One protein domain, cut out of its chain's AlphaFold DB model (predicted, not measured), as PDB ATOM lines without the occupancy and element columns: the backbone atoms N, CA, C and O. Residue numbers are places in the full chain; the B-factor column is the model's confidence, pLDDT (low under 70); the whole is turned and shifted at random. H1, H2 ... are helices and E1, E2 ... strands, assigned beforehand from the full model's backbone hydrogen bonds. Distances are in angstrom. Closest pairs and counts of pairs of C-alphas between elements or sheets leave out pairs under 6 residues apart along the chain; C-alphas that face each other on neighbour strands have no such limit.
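Overview. This is residues 42 to 173 of the 766 residues of the protein "Hypothetical protein" of Symbiodinium necroappetens (UniProt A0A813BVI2). Two twisted four-stranded sheets, E5 E4 E7 E8 and E2 E1 E3 E6, stand face to face as a sandwich, with their edges E2 and E8 coming together on one side and E5 and E6 meeting more loosely on the other. A long helix, H1, runs along the outside and only grazes the body near E5; the short H2 follows it, H3 packs over E4, and residues 42 to 51 and 64 to 69 stick out. The printed part has 132 residues, with three named helices and eight named strands in the order H1 H2 E1 E2 E3 H3 E4 E5 E6 E7 E8. The sheet E5 E4 E7 E8 is antiparallel, the sheet E2 E1 E3 E6 is mixed, and the class is mixed, helices and strands. The whole is compact, with a radius of gyration of the C-alphas of 15.1 A and spans of 43 by 41 by 26 A.

Along the chain. Find C-alpha 150 at (194.210, 194.462, 198.307); there E7 begins, residues 150 to 158, and runs 25.9 A. E8, residues 163 to 171, runs 25.4 A and ends with C-alpha 171 at (197.496, 198.397, 199.223). In the same sheet look for E4, residues 120 to 126, 17.1 A, and E5, residues 132 to 135, 9.3 A. The other sheet holds E1, residues 75 to 82, 23.1 A; E2, residues 89 to 93, 13.3 A; E3, residues 105 to 109, 13.0 A; and E6, residues 142 to 145, 10.6 A. H3 is residues 111 to 118, 10.9 A. H1 starts at C-alpha 47, (180.357, 210.909, 172.385), and covers residues 47 to 64 over 24.8 A; H2 is residues 67 to 70, 5.1 A.

Arrangement. Begin with the hairpin E7 and E8, antiparallel, where N 154 and O 167 are 2.8 A apart, within hydrogen-bond range. On the other side of E7 is E4, antiparallel, with N 126 and O 153 at 2.8 A. E5 is an edge strand and forms a hairpin with E4, with N 133 and O 125 at 2.9 A. Across the sandwich, two sheets face to face, the facing parts are 10.2 A centre to centre and the strands stand at 32 degrees. There E1 and E3 are parallel, with N 78 and O 107 at 2.8 A. E1 and E2 form an antiparallel hairpin, with N 79 and O 92 at 2.8 A, and E6 is antiparallel to E3, with N 106 and O 144 at 2.8 A. Between the sheets, the closest C-alphas of E2 and E8 are those of Leu 89 and Cys 167, 5.5 A; those of E5 and E6 are Leu 135 and Thr 142, 6.9 A. H3 lies over E4 at a height over the sheet of 8.4 A, only just slantwise to the strands, at 33 degrees to E4 on the local plane; their closest C-alphas are those of Leu 114 and Val 120, 6.4 A. It only grazes the other sheet, with residues 111 to 114. H1 only grazes the sheet E5 E4 E7 E8, with residues 52 to 59; it is near E5 and apart from H3. H1 and H2 meet only through their link, and H2 is on neither sheet. Every O i to N i+4 pair is within hydrogen-bond range in H1 and 3 of 4 are in H3, while H2 is too short for such a pair.

Size, cuts and confidence. The C-alphas of Glu 43 and Gly 96 are the two farthest apart, at 45.4 A. The printed part has no cut. The link from E2 to E3, 11 residues, is the long one. The chain changes sheets at the links E3 to E4, E5 to E6 and E6 to E7. Mean pLDDT of the printed part is 79.0; look for low confidence, under 70, at residues 42 to 71, residue 118 and residues 160 to 161 of the model.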
ATOM      1  N   GLU A  42     186.132 203.133 166.981       46.12
ATOM      2  CA  GLU A  42     186.288 202.857 165.538       46.12
ATOM      3  C   GLU A  42     185.341 203.680 164.646       46.12
ATOM      4  O   GLU A  42     185.679 203.976 163.498       46.12
ATOM      5  N   GLU A  43     184.201 204.144 165.175       46.97
ATOM      6  CA  GLU A  43     183.384 205.182 164.535       46.97
ATOM      7  C   GLU A  43     183.568 206.526 165.250       46.97
ATOM      8  O   GLU A  43     183.300 206.659 166.444       46.97
ATOM      9  N   GLY A  44     184.007 207.546 164.501       48.47
ATOM     10  CA  GLY A  44     184.390 208.873 165.005       48.47
ATOM     11  C   GLY A  44     183.230 209.741 165.506       48.47
ATOM     12  O   GLY A  44     182.971 210.814 164.960       48.47
ATOM     13  N   SER A  45     182.536 209.284 166.546       44.44
ATOM     14  CA  SER A  45     181.528 210.044 167.277       44.44
ATOM     15  C   SER A  45     182.161 210.752 168.481       44.44
ATOM     16  O   SER A  45     182.834 210.131 169.299       44.44
ATOM     17  N   GLY A  46     181.913 212.059 168.630       51.66
ATOM     18  CA  GLY A  46     182.430 212.851 169.762       51.66
ATOM     19  C   GLY A  46     181.901 212.417 171.139       51.66
ATOM     20  O   GLY A  46     182.396 212.883 172.155       51.66
ATOM     21  N   LEU A  47     180.940 211.486 171.174       44.78
ATOM     22  CA  LEU A  47     180.357 210.909 172.385       44.78
ATOM     23  C   LEU A  47     181.393 210.263 173.315       44.78
ATOM     24  O   LEU A  47     181.187 210.295 174.524       44.78
ATOM     25  N   ALA A  48     182.486 209.702 172.788       52.78
ATOM     26  CA  ALA A  48     183.551 209.138 173.618       52.78
ATOM     27  C   ALA A  48     184.331 210.235 174.370       52.78
ATOM     28  O   ALA A  48     184.506 210.140 175.585       52.78
ATOM     29  N   ASP A  49     184.727 211.303 173.670       53.81
ATOM     30  CA  ASP A  49     185.415 212.456 174.264       53.81
ATOM     31  C   ASP A  49     184.492 213.230 175.221       53.81
ATOM     32  O   ASP A  49     184.904 213.561 176.330       53.81
ATOM     33  N   ASP A  50     183.227 213.455 174.842       55.72
ATOM     34  CA  ASP A  50     182.222 214.114 175.688       55.72
ATOM     35  C   ASP A  50     181.916 213.296 176.958       55.72
ATOM     36  O   ASP A  50     181.767 213.866 178.041       55.72
ATOM     37  N   ALA A  51     181.854 211.960 176.869       49.38
ATOM     38  CA  ALA A  51     181.641 211.092 178.030       49.38
ATOM     39  C   ALA A  51     182.868 211.036 178.953       49.38
ATOM     40  O   ALA A  51     182.715 211.092 180.174       49.38
ATOM     41  N   LEU A  52     184.083 210.975 178.396       51.41
ATOM     42  CA  LEU A  52     185.323 211.051 179.175       51.41
ATOM     43  C   LEU A  52     185.485 212.425 179.839       51.41
ATOM     44  O   LEU A  52     185.869 212.489 181.007       51.41
ATOM     45  N   ALA A  53     185.131 213.512 179.148       59.59
ATOM     46  CA  ALA A  53     185.097 214.856 179.719       59.59
ATOM     47  C   ALA A  53     184.062 214.968 180.850       59.59
ATOM     48  O   ALA A  53     184.394 215.469 181.921       59.59
ATOM     49  N   ALA A  54     182.849 214.436 180.664       49.34
ATOM     50  CA  ALA A  54     181.810 214.433 181.693       49.34
ATOM     51  C   ALA A  54     182.201 213.608 182.933       49.34
ATOM     52  O   ALA A  54     181.955 214.043 184.057       49.34
ATOM     53  N   LEU A  55     182.854 212.454 182.759       47.12
ATOM     54  CA  LEU A  55     183.404 211.669 183.871       47.12
ATOM     55  C   LEU A  55     184.541 212.419 184.584       47.12
ATOM     56  O   LEU A  55     184.551 212.481 185.812       47.12
ATOM     57  N   ALA A  56     185.446 213.054 183.832       52.38
ATOM     58  CA  ALA A  56     186.521 213.886 184.378       52.38
ATOM     59  C   ALA A  56     186.009 215.164 185.074       52.38
ATOM     60  O   ALA A  56     186.667 215.674 185.981       52.38
ATOM     61  N   ASP A  57     184.850 215.697 184.681       51.12
ATOM     62  CA  ASP A  57     184.169 216.798 185.372       51.12
ATOM     63  C   ASP A  57     183.448 216.315 186.634       51.12
ATOM     64  O   ASP A  57     183.619 216.921 187.689       51.12
ATOM     65  N   MET A  58     182.735 215.186 186.585       43.78
ATOM     66  CA  MET A  58     182.119 214.577 187.774       43.78
ATOM     67  C   MET A  58     183.160 214.192 188.836       43.78
ATOM     68  O   MET A  58     182.924 214.393 190.030       43.78
ATOM     69  N   GLU A  59     184.320 213.674 188.427       48.56
ATOM     70  CA  GLU A  59     185.443 213.411 189.328       48.56
ATOM     71  C   GLU A  59     186.017 214.718 189.894       48.56
ATOM     72  O   GLU A  59     186.190 214.834 191.110       48.56
ATOM     73  N   ARG A  60     186.236 215.741 189.052       53.94
ATOM     74  CA  ARG A  60     186.713 217.057 189.507       53.94
ATOM     75  C   ARG A  60     185.745 217.733 190.475       53.94
ATOM     76  O   ARG A  60     186.213 218.263 191.474       53.94
ATOM     77  N   GLU A  61     184.430 217.669 190.273       47.25
ATOM     78  CA  GLU A  61     183.450 218.172 191.249       47.25
ATOM     79  C   GLU A  61     183.468 217.352 192.554       47.25
ATOM     80  O   GLU A  61     183.445 217.918 193.651       47.25
ATOM     81  N   ALA A  62     183.581 216.022 192.460       48.50
ATOM     82  CA  ALA A  62     183.657 215.126 193.617       48.50
ATOM     83  C   ALA A  62     184.961 215.256 194.432       48.50
ATOM     84  O   ALA A  62     184.985 214.831 195.599       48.50
ATOM     85  N   VAL A  63     186.016 215.823 193.833       51.22
ATOM     86  CA  VAL A  63     187.291 216.183 194.473       51.22
ATOM     87  C   VAL A  63     187.279 217.628 194.981       51.22
ATOM     88  O   VAL A  63     187.582 217.842 196.153       51.22
ATOM     89  N   ALA A  64     186.855 218.600 194.168       54.81
ATOM     90  CA  ALA A  64     186.778 220.020 194.527       54.81
ATOM     91  C   ALA A  64     185.866 220.263 195.742       54.81
ATOM     92  O   ALA A  64     186.220 221.002 196.657       54.81
ATOM     93  N   GLY A  65     184.739 219.545 195.834       54.12
ATOM     94  CA  GLY A  65     183.868 219.547 197.017       54.12
ATOM     95  C   GLY A  65     184.488 218.942 198.291       54.12
ATOM     96  O   GLY A  65     183.798 218.827 199.305       54.12
ATOM     97  N   LYS A  66     185.758 218.511 198.246       51.28
ATOM     98  CA  LYS A  66     186.499 217.848 199.330       51.28
ATOM     99  C   LYS A  66     187.953 218.318 199.479       51.28
ATOM    100  O   LYS A  66     188.666 217.719 200.278       51.28
ATOM    101  N   GLU A  67     188.424 219.356 198.783       54.59
ATOM    102  CA  GLU A  67     189.832 219.798 198.898       54.59
ATOM    103  C   GLU A  67     190.225 220.135 200.353       54.59
ATOM    104  O   GLU A  67     191.252 219.654 200.840       54.59
ATOM    105  N   ASP A  68     189.337 220.802 201.103       58.34
ATOM    106  CA  ASP A  68     189.476 221.046 202.553       58.34
ATOM    107  C   ASP A  68     189.538 219.758 203.407       58.34
ATOM    108  O   ASP A  68     190.045 219.777 204.528       58.34
ATOM    109  N   GLN A  69     189.027 218.624 202.910       55.62
ATOM    110  CA  GLN A  69     189.089 217.322 203.591       55.62
ATOM    111  C   GLN A  69     190.360 216.544 203.220       55.62
ATOM    112  O   GLN A  69     190.934 215.856 204.067       55.62
ATOM    113  N   PHE A  70     190.832 216.662 201.974       54.03
ATOM    114  CA  PHE A  70     192.045 215.989 201.505       54.03
ATOM    115  C   PHE A  70     193.323 216.531 202.152       54.03
ATOM    116  O   PHE A  70     194.250 215.754 202.375       54.03
ATOM    117  N   GLY A  71     193.358 217.811 202.544       59.50
ATOM    118  CA  GLY A  71     194.506 218.442 203.215       59.50
ATOM    119  C   GLY A  71     194.926 217.831 204.566       59.50
ATOM    120  O   GLY A  71     195.944 218.232 205.131       59.50
ATOM    121  N   HIS A  72     194.168 216.864 205.095       74.19
ATOM    122  CA  HIS A  72     194.494 216.113 206.312       74.19
ATOM    123  C   HIS A  72     194.815 214.627 206.081       74.19
ATOM    124  O   HIS A  72     195.212 213.947 207.029       74.19
ATOM    125  N   LEU A  73     194.661 214.107 204.859       80.00
ATOM    126  CA  LEU A  73     194.986 212.714 204.552       80.00
ATOM    127  C   LEU A  73     196.482 212.559 204.226       80.00
ATOM    128  O   LEU A  73     197.081 213.463 203.639       80.00
ATOM    129  N   PRO A  74     197.115 211.425 204.581       84.44
ATOM    130  CA  PRO A  74     198.499 211.179 204.208       84.44
ATOM    131  C   PRO A  74     198.612 211.073 202.683       84.44
ATOM    132  O   PRO A  74     197.951 210.246 202.058       84.44
ATOM    133  N   ILE A  75     199.465 211.904 202.088       89.88
ATOM    134  CA  ILE A  75     199.810 211.832 200.665       89.88
ATOM    135  C   ILE A  75     201.060 210.965 200.520       89.88
ATOM    136  O   ILE A  75     202.029 211.143 201.261       89.88
ATOM    137  N   ARG A  76     201.065 210.050 199.548       92.38
ATOM    138  CA  ARG A  76     202.247 209.260 199.194       92.38
ATOM    139  C   ARG A  76     202.545 209.354 197.707       92.38
ATOM    140  O   ARG A  76     201.727 208.952 196.882       92.38
ATOM    141  N   GLY A  77     203.732 209.853 197.378       94.00
ATOM    142  CA  GLY A  77     204.234 209.859 196.011       94.00
ATOM    143  C   GLY A  77     204.492 208.444 195.492       94.00
ATOM    144  O   GLY A  77     204.936 207.555 196.226       94.00
ATOM    145  N   CYS A  78     204.242 208.232 194.207       94.88
ATOM    146  CA  CYS A  78     204.795 207.115 193.460       94.88
ATOM    147  C   CYS A  78     205.146 207.544 192.032       94.88
ATOM    148  O   CYS A  78     204.577 208.492 191.485       94.88
ATOM    149  N   ARG A  79     206.097 206.837 191.424       94.88
ATOM    150  CA  ARG A  79     206.485 207.022 190.028       94.88
ATOM    151  C   ARG A  79     206.225 205.753 189.242       94.88
ATOM    152  O   ARG A  79     206.685 204.681 189.629       94.88
ATOM    153  N   VAL A  80     205.515 205.890 188.134       94.00
ATOM    154  CA  VAL A  80     205.388 204.858 187.111       94.00
ATOM    155  C   VAL A  80     206.589 204.980 186.184       94.00
ATOM    156  O   VAL A  80     206.854 206.043 185.631       94.00
ATOM    157  N   THR A  81     207.323 203.890 186.014       93.44
ATOM    158  CA  THR A  81     208.452 203.795 185.081       93.44
ATOM    159  C   THR A  81     208.349 202.489 184.316       93.44
ATOM    160  O   THR A  81     208.037 201.462 184.919       93.44
ATOM    161  N   ARG A  82     208.663 202.476 183.019       90.50
ATOM    162  CA  ARG A  82     208.911 201.209 182.323       90.50
ATOM    163  C   ARG A  82     210.290 200.676 182.722       90.50
ATOM    164  O   ARG A  82     211.245 201.442 182.812       90.50
ATOM    165  N   ARG A  83     210.399 199.372 182.978       88.44
ATOM    166  CA  ARG A  83     211.668 198.710 183.305       88.44
ATOM    167  C   ARG A  83     212.519 198.538 182.046       88.44
ATOM    168  O   ARG A  83     212.077 197.907 181.083       88.44
ATOM    169  N   ASP A  84     213.752 199.043 182.099       81.81
ATOM    170  CA  ASP A  84     214.732 198.952 181.014       81.81
ATOM    171  C   ASP A  84     214.841 197.529 180.444       81.81
ATOM    172  O   ASP A  84     214.981 196.547 181.175       81.81
ATOM    173  N   GLY A  85     214.753 197.422 179.116       77.31
ATOM    174  CA  GLY A  85     214.901 196.169 178.369       77.31
ATOM    175  C   GLY A  85     213.778 195.132 178.519       77.31
ATOM    176  O   GLY A  85     213.840 194.109 177.844       77.31
ATOM    177  N   CYS A  86     212.762 195.358 179.364       71.25
ATOM    178  CA  CYS A  86     211.751 194.340 179.692       71.25
ATOM    179  C   CYS A  86     210.335 194.641 179.167       71.25
ATOM    180  O   CYS A  86     209.486 193.753 179.170       71.25
ATOM    181  N   GLY A  87     210.035 195.879 178.759       79.12
ATOM    182  CA  GLY A  87     208.673 196.291 178.379       79.12
ATOM    183  C   GLY A  87     207.731 196.503 179.576       79.12
ATOM    184  O   GLY A  87     206.896 197.392 179.558       79.12
ATOM    185  N   SER A  88     207.899 195.751 180.666       88.44
ATOM    186  CA  SER A  88     207.026 195.820 181.843       88.44
ATOM    187  C   SER A  88     207.055 197.176 182.561       88.44
ATOM    188  O   SER A  88     208.132 197.661 182.929       88.44
ATOM    189  N   LEU A  89     205.882 197.710 182.895       91.88
ATOM    190  CA  LEU A  89     205.732 198.791 183.870       91.88
ATOM    191  C   LEU A  89     206.151 198.363 185.283       91.88
ATOM    192  O   LEU A  89     205.997 197.210 185.686       91.88
ATOM    193  N   GLN A  90     206.622 199.335 186.056       93.62
ATOM    194  CA  GLN A  90     206.905 199.225 187.478       93.62
ATOM    195  C   GLN A  90     206.479 200.516 188.187       93.62
ATOM    196  O   GLN A  90     206.896 201.610 187.805       93.62
ATOM    197  N   VAL A  91     205.685 200.382 189.252       93.38
ATOM    198  CA  VAL A  91     205.401 201.466 190.204       93.38
ATOM    199  C   VAL A  91     206.474 201.462 191.294       93.38
ATOM    200  O   VAL A  91     206.754 200.428 191.902       93.38
ATOM    201  N   ILE A  92     207.083 202.620 191.541       93.69
ATOM    202  CA  ILE A  92     208.083 202.850 192.588       93.69
ATOM    203  C   ILE A  92     207.476 203.815 193.609       93.69
ATOM    204  O   ILE A  92     207.142 204.947 193.262       93.69
ATOM    205  N   PHE A  93     207.324 203.385 194.861       93.56
ATOM    206  CA  PHE A  93     206.756 204.219 195.923       93.56
ATOM    207  C   PHE A  93     207.818 205.092 196.590       93.56
ATOM    208  O   PHE A  93     208.894 204.625 196.964       93.56
ATOM    209  N   GLU A  94     207.485 206.359 196.813       91.12
ATOM    210  CA  GLU A  94     208.282 207.235 197.663       91.12
ATOM    211  C   GLU A  94     208.100 206.842 199.141       91.12
ATOM    212  O   GLU A  94     207.113 206.207 199.527       91.12
ATOM    213  N   GLY A  95     209.086 207.166 199.980       83.25
ATOM    214  CA  GLY A  95     209.102 206.784 201.400       83.25
ATOM    215  C   GLY A  95     209.584 205.356 201.708       83.25
ATOM    216  O   GLY A  95     209.747 205.033 202.882       83.25
ATOM    217  N   GLY A  96     209.870 204.523 200.699       81.50
ATOM    218  CA  GLY A  96     210.475 203.191 200.866       81.50
ATOM    219  C   GLY A  96     209.580 202.026 200.430       81.50
ATOM    220  O   GLY A  96     208.572 202.217 199.757       81.50
ATOM    221  N   GLU A  97     209.968 200.804 200.807       77.12
ATOM    222  CA  GLU A  97     209.402 199.547 200.277       77.12
ATOM    223  C   GLU A  97     208.045 199.127 200.867       77.12
ATOM    224  O   GLU A  97     207.448 198.162 200.393       77.12
ATOM    225  N   SER A  98     207.533 199.813 201.895       78.62
ATOM    226  CA  SER A  98     206.203 199.498 202.433       78.62
ATOM    227  C   SER A  98     205.122 199.708 201.361       78.62
ATOM    228  O   SER A  98     205.208 200.688 200.617       78.62
ATOM    229  N   PRO A  99     204.069 198.874 201.292       86.88
ATOM    230  CA  PRO A  99     202.905 199.179 200.461       86.88
ATOM    231  C   PRO A  99     202.250 200.500 200.914       86.88
ATOM    232  O   PRO A  99     202.375 200.861 202.087       86.88
ATOM    233  N   PRO A 100     201.573 201.254 200.031       91.50
ATOM    234  CA  PRO A 100     200.657 202.320 200.443       91.50
ATOM    235  C   PRO A 100     199.465 201.757 201.240       91.50
ATOM    236  O   PRO A 100     199.172 200.563 201.168       91.50
ATOM    237  N   HIS A 101     198.774 202.612 201.998       89.62
ATOM    238  CA  HIS A 101     197.758 202.192 202.974       89.62
ATOM    239  C   HIS A 101     196.360 202.719 202.610       89.62
ATOM    240  O   HIS A 101     196.240 203.807 202.042       89.62
ATOM    241  N   VAL A 102     195.292 202.014 202.992       90.19
ATOM    242  CA  VAL A 102     193.915 202.541 202.923       90.19
ATOM    243  C   VAL A 102     193.822 203.880 203.668       90.19
ATOM    244  O   VAL A 102     194.341 204.022 204.773       90.19
ATOM    245  N   GLY A 103     193.176 204.870 203.050       85.38
ATOM    246  CA  GLY A 103     193.121 206.258 203.522       85.38
ATOM    247  C   GLY A 103     194.265 207.150 203.018       85.38
ATOM    248  O   GLY A 103     194.237 208.354 203.263       85.38
ATOM    249  N   THR A 104     195.246 206.596 202.296       88.38
ATOM    250  CA  THR A 104     196.332 207.363 201.663       88.38
ATOM    251  C   THR A 104     195.878 207.931 200.321       88.38
ATOM    252  O   THR A 104     195.307 207.212 199.500       88.38
ATOM    253  N   VAL A 105     196.185 209.202 200.056       91.69
ATOM    254  CA  VAL A 105     196.119 209.767 198.702       91.69
ATOM    255  C   VAL A 105     197.390 209.355 197.964       91.69
ATOM    256  O   VAL A 105     198.483 209.817 198.300       91.69
ATOM    257  N   LEU A 106     197.271 208.466 196.979       93.19
ATOM    258  CA  LEU A 106     198.399 208.092 196.137       93.19
ATOM    259  C   LEU A 106     198.563 209.146 195.042       93.19
ATOM    260  O   LEU A 106     197.632 209.403 194.283       93.19
ATOM    261  N   SER A 107     199.740 209.766 194.983       94.00
ATOM    262  CA  SER A 107     200.070 210.840 194.046       94.00
ATOM    263  C   SER A 107     201.055 210.302 193.009       94.00
ATOM    264  O   SER A 107     202.208 210.006 193.319       94.00
ATOM    265  N   MET A 108     200.563 210.065 191.796       94.12
ATOM    266  CA  MET A 108     201.231 209.294 190.751       94.12
ATOM    267  C   MET A 108     201.883 210.205 189.704       94.12
ATOM    268  O   MET A 108     201.258 211.124 189.176       94.12
ATOM    269  N   THR A 109     203.151 209.923 189.405       94.06
ATOM    270  CA  THR A 109     204.010 210.652 188.453       94.06
ATOM    271  C   THR A 109     204.583 209.699 187.401       94.06
ATOM    272  O   THR A 109     204.569 208.482 187.595       94.06
ATOM    273  N   GLY A 110     205.100 210.217 186.286       91.75
ATOM    274  CA  GLY A 110     205.687 209.436 185.189       91.75
ATOM    275  C   GLY A 110     204.690 208.976 184.115       91.75
ATOM    276  O   GLY A 110     205.102 208.703 182.987       91.75
ATOM    277  N   LEU A 111     203.377 208.980 184.390       90.44
ATOM    278  CA  LEU A 111     202.344 208.757 183.361       90.44
ATOM    279  C   LEU A 111     202.446 209.803 182.238       90.44
ATOM    280  O   LEU A 111     202.317 209.482 181.059       90.44
ATOM    281  N   GLU A 112     202.774 211.041 182.601       88.38
ATOM    282  CA  GLU A 112     203.012 212.160 181.696       88.38
ATOM    283  C   GLU A 112     204.329 212.062 180.908       88.38
ATOM    284  O   GLU A 112     204.542 212.844 179.982       88.38
ATOM    285  N   GLU A 113     205.255 211.176 181.286       87.12
ATOM    286  CA  GLU A 113     206.460 210.875 180.503       87.12
ATOM    287  C   GLU A 113     206.152 209.769 179.487       87.12
ATOM    288  O   GLU A 113     206.406 209.950 178.297       87.12
ATOM    289  N   LEU A 114     205.478 208.698 179.923       85.94
ATOM    290  CA  LEU A 114     204.969 207.636 179.044       85.94
ATOM    291  C   LEU A 114     204.055 208.207 177.939       85.94
ATOM    292  O   LEU A 114     204.237 207.902 176.758       85.94
ATOM    293  N   ALA A 115     203.135 209.113 178.295       85.75
ATOM    294  CA  ALA A 115     202.235 209.771 177.346       85.75
ATOM    295  C   ALA A 115     202.966 210.577 176.260       85.75
ATOM    296  O   ALA A 115     202.577 210.513 175.091       85.75
ATOM    297  N   LYS A 116     204.049 211.285 176.615       85.25
ATOM    298  CA  LYS A 116     204.870 212.050 175.656       85.25
ATOM    299  C   LYS A 116     205.678 211.150 174.726       85.25
ATOM    300  O   LYS A 116     205.869 211.511 173.569       85.25
ATOM    301  N   CYS A 117     206.172 210.020 175.229       78.94
ATOM    302  CA  CYS A 117     207.046 209.136 174.465       78.94
ATOM    303  C   CYS A 117     206.289 208.323 173.403       78.94
ATOM    304  O   CYS A 117     206.777 208.201 172.281       78.94
ATOM    305  N   GLU A 118     205.114 207.771 173.732       66.19
ATOM    306  CA  GLU A 118     204.533 206.667 172.938       66.19
ATOM    307  C   GLU A 118     203.055 206.822 172.566       66.19
ATOM    308  O   GLU A 118     202.459 205.893 172.025       66.19
ATOM    309  N   LYS A 119     202.457 207.999 172.804       72.50
ATOM    310  CA  LYS A 119     201.002 208.206 172.702       72.50
ATOM    311  C   LYS A 119     200.249 207.212 173.597       72.50
ATOM    312  O   LYS A 119     199.452 206.406 173.113       72.50
ATOM    313  N   VAL A 120     200.497 207.255 174.908       73.12
ATOM    314  CA  VAL A 120     199.561 206.624 175.854       73.12
ATOM    315  C   VAL A 120     198.209 207.301 175.672       73.12
ATOM    316  O   VAL A 120     198.080 208.495 175.938       73.12
ATOM    317  N   LEU A 121     197.230 206.542 175.184       78.06
ATOM    318  CA  LEU A 121     195.888 207.048 174.914       78.06
ATOM    319  C   LEU A 121     195.103 207.163 176.221       78.06
ATOM    320  O   LEU A 121     194.440 208.164 176.470       78.06
ATOM    321  N   GLN A 122     195.210 206.135 177.063       88.12
ATOM    322  CA  GLN A 122     194.472 206.002 178.313       88.12
ATOM    323  C   GLN A 122     195.327 205.273 179.356       88.12
ATOM    324  O   GLN A 122     196.112 204.379 179.027       88.12
ATOM    325  N   ALA A 123     195.133 205.621 180.624       91.94
ATOM    326  CA  ALA A 123     195.567 204.824 181.764       91.94
ATOM    327  C   ALA A 123     194.371 204.611 182.700       91.94
ATOM    328  O   ALA A 123     193.440 205.416 182.720       91.94
ATOM    329  N   GLY A 124     194.388 203.532 183.474       93.12
ATOM    330  CA  GLY A 124     193.320 203.206 184.411       93.12
ATOM    331  C   GLY A 124     193.824 202.355 185.567       93.12
ATOM    332  O   GLY A 124     194.746 201.558 185.408       93.12
ATOM    333  N   LEU A 125     193.222 202.523 186.737       94.06
ATOM    334  CA  LEU A 125     193.519 201.749 187.932       94.06
ATOM    335  C   LEU A 125     192.359 200.809 188.241       94.06
ATOM    336  O   LEU A 125     191.276 201.260 188.604       94.06
ATOM    337  N   VAL A 126     192.599 199.505 188.149       93.19
ATOM    338  CA  VAL A 126     191.659 198.495 188.643       93.19
ATOM    339  C   VAL A 126     191.803 198.388 190.158       93.19
ATOM    340  O   VAL A 126     192.907 198.155 190.666       93.19
ATOM    341  N   LEU A 127     190.691 198.539 190.864       91.31
ATOM    342  CA  LEU A 127     190.572 198.341 192.303       91.31
ATOM    343  C   LEU A 127     190.388 196.846 192.649       91.31
ATOM    344  O   LEU A 127     189.912 196.074 191.811       91.31
ATOM    345  N   PRO A 128     190.693 196.418 193.891       86.56
ATOM    346  CA  PRO A 128     190.435 195.065 194.395       86.56
ATOM    347  C   PRO A 128     188.991 194.562 194.226       86.56
ATOM    348  O   PRO A 128     188.755 193.352 194.239       86.56
ATOM    349  N   THR A 129     188.010 195.457 194.086       84.56
ATOM    350  CA  THR A 129     186.609 195.111 193.801       84.56
ATOM    351  C   THR A 129     186.284 194.822 192.338       84.56
ATOM    352  O   THR A 129     185.221 194.243 192.103       84.56
ATOM    353  N   GLY A 130     187.172 195.168 191.399       85.62
ATOM    354  CA  GLY A 130     186.980 195.066 189.945       85.62
ATOM    355  C   GLY A 130     186.699 196.405 189.247       85.62
ATOM    356  O   GLY A 130     186.866 196.497 188.032       85.62
ATOM    357  N   GLU A 131     186.327 197.446 189.999       88.12
ATOM    358  CA  GLU A 131     186.074 198.801 189.486       88.12
ATOM    359  C   GLU A 131     187.333 199.397 188.832       88.12
ATOM    360  O   GLU A 131     188.436 199.248 189.357       88.12
ATOM    361  N   VAL A 132     187.184 200.076 187.688       90.44
ATOM    362  CA  VAL A 132     188.298 200.700 186.953       90.44
ATOM    363  C   VAL A 132     188.174 202.220 187.016       90.44
ATOM    364  O   VAL A 132     187.318 202.805 186.356       90.44
ATOM    365  N   LEU A 133     189.059 202.867 187.772       90.62
ATOM    366  CA  LEU A 133     189.173 204.325 187.804       90.62
ATOM    367  C   LEU A 133     190.002 204.799 186.605       90.62
ATOM    368  O   LEU A 133     191.159 204.400 186.463       90.62
ATOM    369  N   ALA A 134     189.444 205.649 185.745       90.94
ATOM    370  CA  ALA A 134     190.194 206.260 184.648       90.94
ATOM    371  C   ALA A 134     191.229 207.262 185.195       90.94
ATOM    372  O   ALA A 134     190.919 208.067 186.066       90.94
ATOM    373  N   LEU A 135     192.464 207.229 184.685       89.69
ATOM    374  CA  LEU A 135     193.549 208.109 185.125       89.69
ATOM    375  C   LEU A 135     193.864 209.153 184.047       89.69
ATOM    376  O   LEU A 135     194.228 208.816 182.918       89.69
ATOM    377  N   GLN A 136     193.770 210.433 184.410       83.88
ATOM    378  CA  GLN A 136     194.013 211.562 183.507       83.88
ATOM    379  C   GLN A 136     195.516 211.725 183.209       83.88
ATOM    380  O   GLN A 136     196.225 212.459 183.892       83.88
ATOM    381  N   THR A 137     196.005 211.075 182.148       78.75
ATOM    382  CA  THR A 137     197.429 211.033 181.738       78.75
ATOM    383  C   THR A 137     198.070 212.397 181.429       78.75
ATOM    384  O   THR A 137     199.295 212.498 181.351       78.75
ATOM    385  N   GLY A 138     197.267 213.457 181.276       76.56
ATOM    386  CA  GLY A 138     197.729 214.844 181.146       76.56
ATOM    387  C   GLY A 138     197.940 215.592 182.474       76.56
ATOM    388  O   GLY A 138     198.539 216.667 182.469       76.56
ATOM    389  N   CYS A 139     197.471 215.055 183.604       73.31
ATOM    390  CA  CYS A 139     197.479 215.723 184.906       73.31
ATOM    391  C   CYS A 139     198.595 215.175 185.805       73.31
ATOM    392  O   CYS A 139     198.512 214.050 186.294       73.31
ATOM    393  N   ASN A 140     199.623 215.991 186.055       77.19
ATOM    394  CA  ASN A 140     200.764 215.637 186.903       77.19
ATOM    395  C   ASN A 140     200.764 216.461 188.211       77.19
ATOM    396  O   ASN A 140     200.845 217.691 188.120       77.19
ATOM    397  N   PRO A 141     200.721 215.834 189.405       81.00
ATOM    398  CA  PRO A 141     200.578 214.395 189.646       81.00
ATOM    399  C   PRO A 141     199.112 213.936 189.595       81.00
ATOM    400  O   PRO A 141     198.229 214.574 190.173       81.00
ATOM    401  N   THR A 142     198.847 212.779 188.987       86.25
ATOM    402  CA  THR A 142     197.513 212.159 189.028       86.25
ATOM    403  C   THR A 142     197.284 211.623 190.440       86.25
ATOM    404  O   THR A 142     198.019 210.745 190.880       86.25
ATOM    405  N   SER A 143     196.314 212.163 191.181       89.19
ATOM    406  CA  SER A 143     196.182 211.890 192.621       89.19
ATOM    407  C   SER A 143     194.806 211.334 192.980       89.19
ATOM    408  O   SER A 143     193.798 211.965 192.680       89.19
ATOM    409  N   PHE A 144     194.760 210.177 193.647       89.75
ATOM    410  CA  PHE A 144     193.517 209.482 194.005       89.75
ATOM    411  C   PHE A 144     193.561 208.888 195.420       89.75
ATOM    412  O   PHE A 144     194.623 208.542 195.940       89.75
ATOM    413  N   LEU A 145     192.395 208.760 196.062       91.06
ATOM    414  CA  LEU A 145     192.275 208.205 197.413       91.06
ATOM    415  C   LEU A 145     192.148 206.679 197.382       91.06
ATOM    416  O   LEU A 145     191.173 206.142 196.858       91.06
ATOM    417  N   LEU A 146     193.082 205.988 198.034       92.00
ATOM    418  CA  LEU A 146     193.029 204.542 198.233       92.00
ATOM    419  C   LEU A 146     191.967 204.179 199.278       92.00
ATOM    420  O   LEU A 146     192.220 204.216 200.481       92.00
ATOM    421  N   GLN A 147     190.765 203.837 198.817       89.81
ATOM    422  CA  GLN A 147     189.651 203.418 199.681       89.81
ATOM    423  C   GLN A 147     189.633 201.904 199.955       89.81
ATOM    424  O   GLN A 147     188.994 201.467 200.912       89.81
ATOM    425  N   GLU A 148     190.338 201.106 199.149       90.19
ATOM    426  CA  GLU A 148     190.275 199.643 199.191       90.19
ATOM    427  C   GLU A 148     191.590 198.987 199.620       90.19
ATOM    428  O   GLU A 148     192.683 199.444 199.297       90.19
ATOM    429  N   PHE A 149     191.468 197.872 200.338       90.81
ATOM    430  CA  PHE A 149     192.575 196.988 200.691       90.81
ATOM    431  C   PHE A 149     192.699 195.869 199.654       90.81
ATOM    432  O   PHE A 149     191.698 195.235 199.318       90.81
ATOM    433  N   GLY A 150     193.923 195.574 199.211       90.19
ATOM    434  CA  GLY A 150     194.210 194.462 198.307       90.19
ATOM    435  C   GLY A 150     195.087 194.847 197.117       90.19
ATOM    436  O   GLY A 150     195.691 195.922 197.075       90.19
ATOM    437  N   MET A 151     195.167 193.943 196.140       94.00
ATOM    438  CA  MET A 151     195.949 194.163 194.926       94.00
ATOM    439  C   MET A 151     195.211 195.101 193.968       94.00
ATOM    440  O   MET A 151     194.081 194.819 193.582       94.00
ATOM    441  N   HIS A 152     195.874 196.181 193.570       93.19
ATOM    442  CA  HIS A 152     195.429 197.089 192.518       93.19
ATOM    443  C   HIS A 152     196.228 196.805 191.234       93.19
ATOM    444  O   HIS A 152     197.398 196.421 191.312       93.19
ATOM    445  N   GLU A 153     195.625 197.000 190.060       95.19
ATOM    446  CA  GLU A 153     196.284 196.850 188.751       95.19
ATOM    447  C   GLU A 153     196.285 198.196 188.017       95.19
ATOM    448  O   GLU A 153     195.244 198.665 187.565       95.19
ATOM    449  N   LEU A 154     197.456 198.814 187.865       95.06
ATOM    450  CA  LEU A 154     197.637 199.923 186.934       95.06
ATOM    451  C   LEU A 154     197.704 199.360 185.511       95.06
ATOM    452  O   LEU A 154     198.634 198.619 185.185       95.06
ATOM    453  N   ARG A 155     196.734 199.732 184.674       94.19
ATOM    454  CA  ARG A 155     196.681 199.463 183.232       94.19
ATOM    455  C   ARG A 155     197.050 200.726 182.458       94.19
ATOM    456  O   ARG A 155     196.576 201.812 182.786       94.19
ATOM    457  N   VAL A 156     197.863 200.589 181.416       92.31
ATOM    458  CA  VAL A 156     198.249 201.692 180.520       92.31
ATOM    459  C   VAL A 156     198.152 201.202 179.078       92.31
ATOM    460  O   VAL A 156     198.728 200.171 178.747       92.31
ATOM    461  N   CYS A 157     197.413 201.917 178.230       90.19
ATOM    462  CA  CYS A 157     197.225 201.580 176.819       90.19
ATOM    463  C   CYS A 157     198.094 202.490 175.942       90.19
ATOM    464  O   CYS A 157     197.877 203.708 175.891       90.19
ATOM    465  N   SER A 158     199.096 201.911 175.276       85.50
ATOM    466  CA  SER A 158     200.102 202.637 174.489       85.50
ATOM    467  C   SER A 158     199.922 202.454 172.980       85.50
ATOM    468  O   SER A 158     199.979 201.339 172.459       85.50
ATOM    469  N   GLY A 159     199.795 203.569 172.257       77.50
ATOM    470  CA  GLY A 159     199.824 203.590 170.797       77.50
ATOM    471  C   GLY A 159     198.602 202.963 170.114       77.50
ATOM    472  O   GLY A 159     197.533 202.810 170.692       77.50
ATOM    473  N   SER A 160     198.757 202.632 168.830       60.22
ATOM    474  CA  SER A 160     197.671 202.169 167.949       60.22
ATOM    475  C   SER A 160     197.504 200.645 167.890       60.22
ATOM    476  O   SER A 160     196.888 200.147 166.954       60.22
ATOM    477  N   ALA A 161     198.108 199.901 168.820       61.19
ATOM    478  CA  ALA A 161     198.152 198.433 168.801       61.19
ATOM    479  C   ALA A 161     197.256 197.769 169.865       61.19
ATOM    480  O   ALA A 161     197.258 196.548 169.972       61.19
ATOM    481  N   GLN A 162     196.525 198.561 170.664       70.25
ATOM    482  CA  GLN A 162     195.748 198.105 171.832       70.25
ATOM    483  C   GLN A 162     196.566 197.293 172.864       70.25
ATOM    484  O   GLN A 162     196.003 196.569 173.685       70.25
ATOM    485  N   GLU A 163     197.898 197.423 172.875       82.62
ATOM    486  CA  GLU A 163     198.738 196.772 173.882       82.62
ATOM    487  C   GLU A 163     198.541 197.452 175.246       82.62
ATOM    488  O   GLU A 163     198.890 198.618 175.452       82.62
ATOM    489  N   VAL A 164     197.940 196.704 176.178       88.50
ATOM    490  CA  VAL A 164     197.691 197.134 177.558       88.50
ATOM    491  C   VAL A 164     198.802 196.609 178.461       88.50
ATOM    492  O   VAL A 164     198.789 195.444 178.876       88.50
ATOM    493  N   GLU A 165     199.743 197.484 178.803       91.88
ATOM    494  CA  GLU A 165     200.742 197.223 179.836       91.88
ATOM    495  C   GLU A 165     200.103 197.239 181.230       91.88
ATOM    496  O   GLU A 165     199.135 197.957 181.491       91.88
ATOM    497  N   ARG A 166     200.636 196.413 182.137       93.31
ATOM    498  CA  ARG A 166     200.039 196.132 183.451       93.31
ATOM    499  C   ARG A 166     201.100 196.132 184.546       93.31
ATOM    500  O   ARG A 166     202.136 195.486 184.394       93.31
ATOM    501  N   CYS A 167     200.828 196.799 185.665       94.44
ATOM    502  CA  CYS A 167     201.629 196.712 186.886       94.44
ATOM    503  C   CYS A 167     200.722 196.557 188.107       94.44
ATOM    504  O   CYS A 167     199.863 197.396 188.366       94.44
ATOM    505  N   TRP A 168     200.950 195.503 188.888       93.88
ATOM    506  CA  TRP A 168     200.204 195.239 190.117       93.88
ATOM    507  C   TRP A 168     200.929 195.792 191.344       93.88
ATOM    508  O   TRP A 168     202.147 195.638 191.462       93.88
ATOM    509  N   PHE A 169     200.186 196.389 192.277       93.56
ATOM    510  CA  PHE A 169     200.709 196.808 193.577       93.56
ATOM    511  C   PHE A 169     199.717 196.551 194.715       93.56
ATOM    512  O   PHE A 169     198.504 196.678 194.562       93.56
ATOM    513  N   MET A 170     200.245 196.175 195.880       93.06
ATOM    514  CA  MET A 170     199.444 195.901 197.071       93.06
ATOM    515  C   MET A 170     199.149 197.198 197.822       93.06
ATOM    516  O   MET A 170     200.062 197.982 198.069       93.06
ATOM    517  N   VAL A 171     197.900 197.378 198.248       92.44
ATOM    518  CA  VAL A 171     197.496 198.397 199.223       92.44
ATOM    519  C   VAL A 171     197.158 197.690 200.528       92.44
ATOM    520  O   VAL A 171     196.271 196.835 200.564       92.44
ATOM    521  N   SER A 172     197.877 198.018 201.599       92.56
ATOM    522  CA  SER A 172     197.637 197.457 202.928       92.56
ATOM    523  C   SER A 172     196.553 198.226 203.686       92.56
ATOM    524  O   SER A 172     196.130 199.313 203.302       92.56
ATOM    525  N   SER A 173     196.074 197.641 204.778       91.94
ATOM    526  CA  SER A 173     195.231 198.318 205.764       91.94
ATOM    527  C   SER A 173     195.936 198.277 207.120       91.94
ATOM    528  O   SER A 173     196.724 197.351 207.339       91.94
TER     529      SER A 173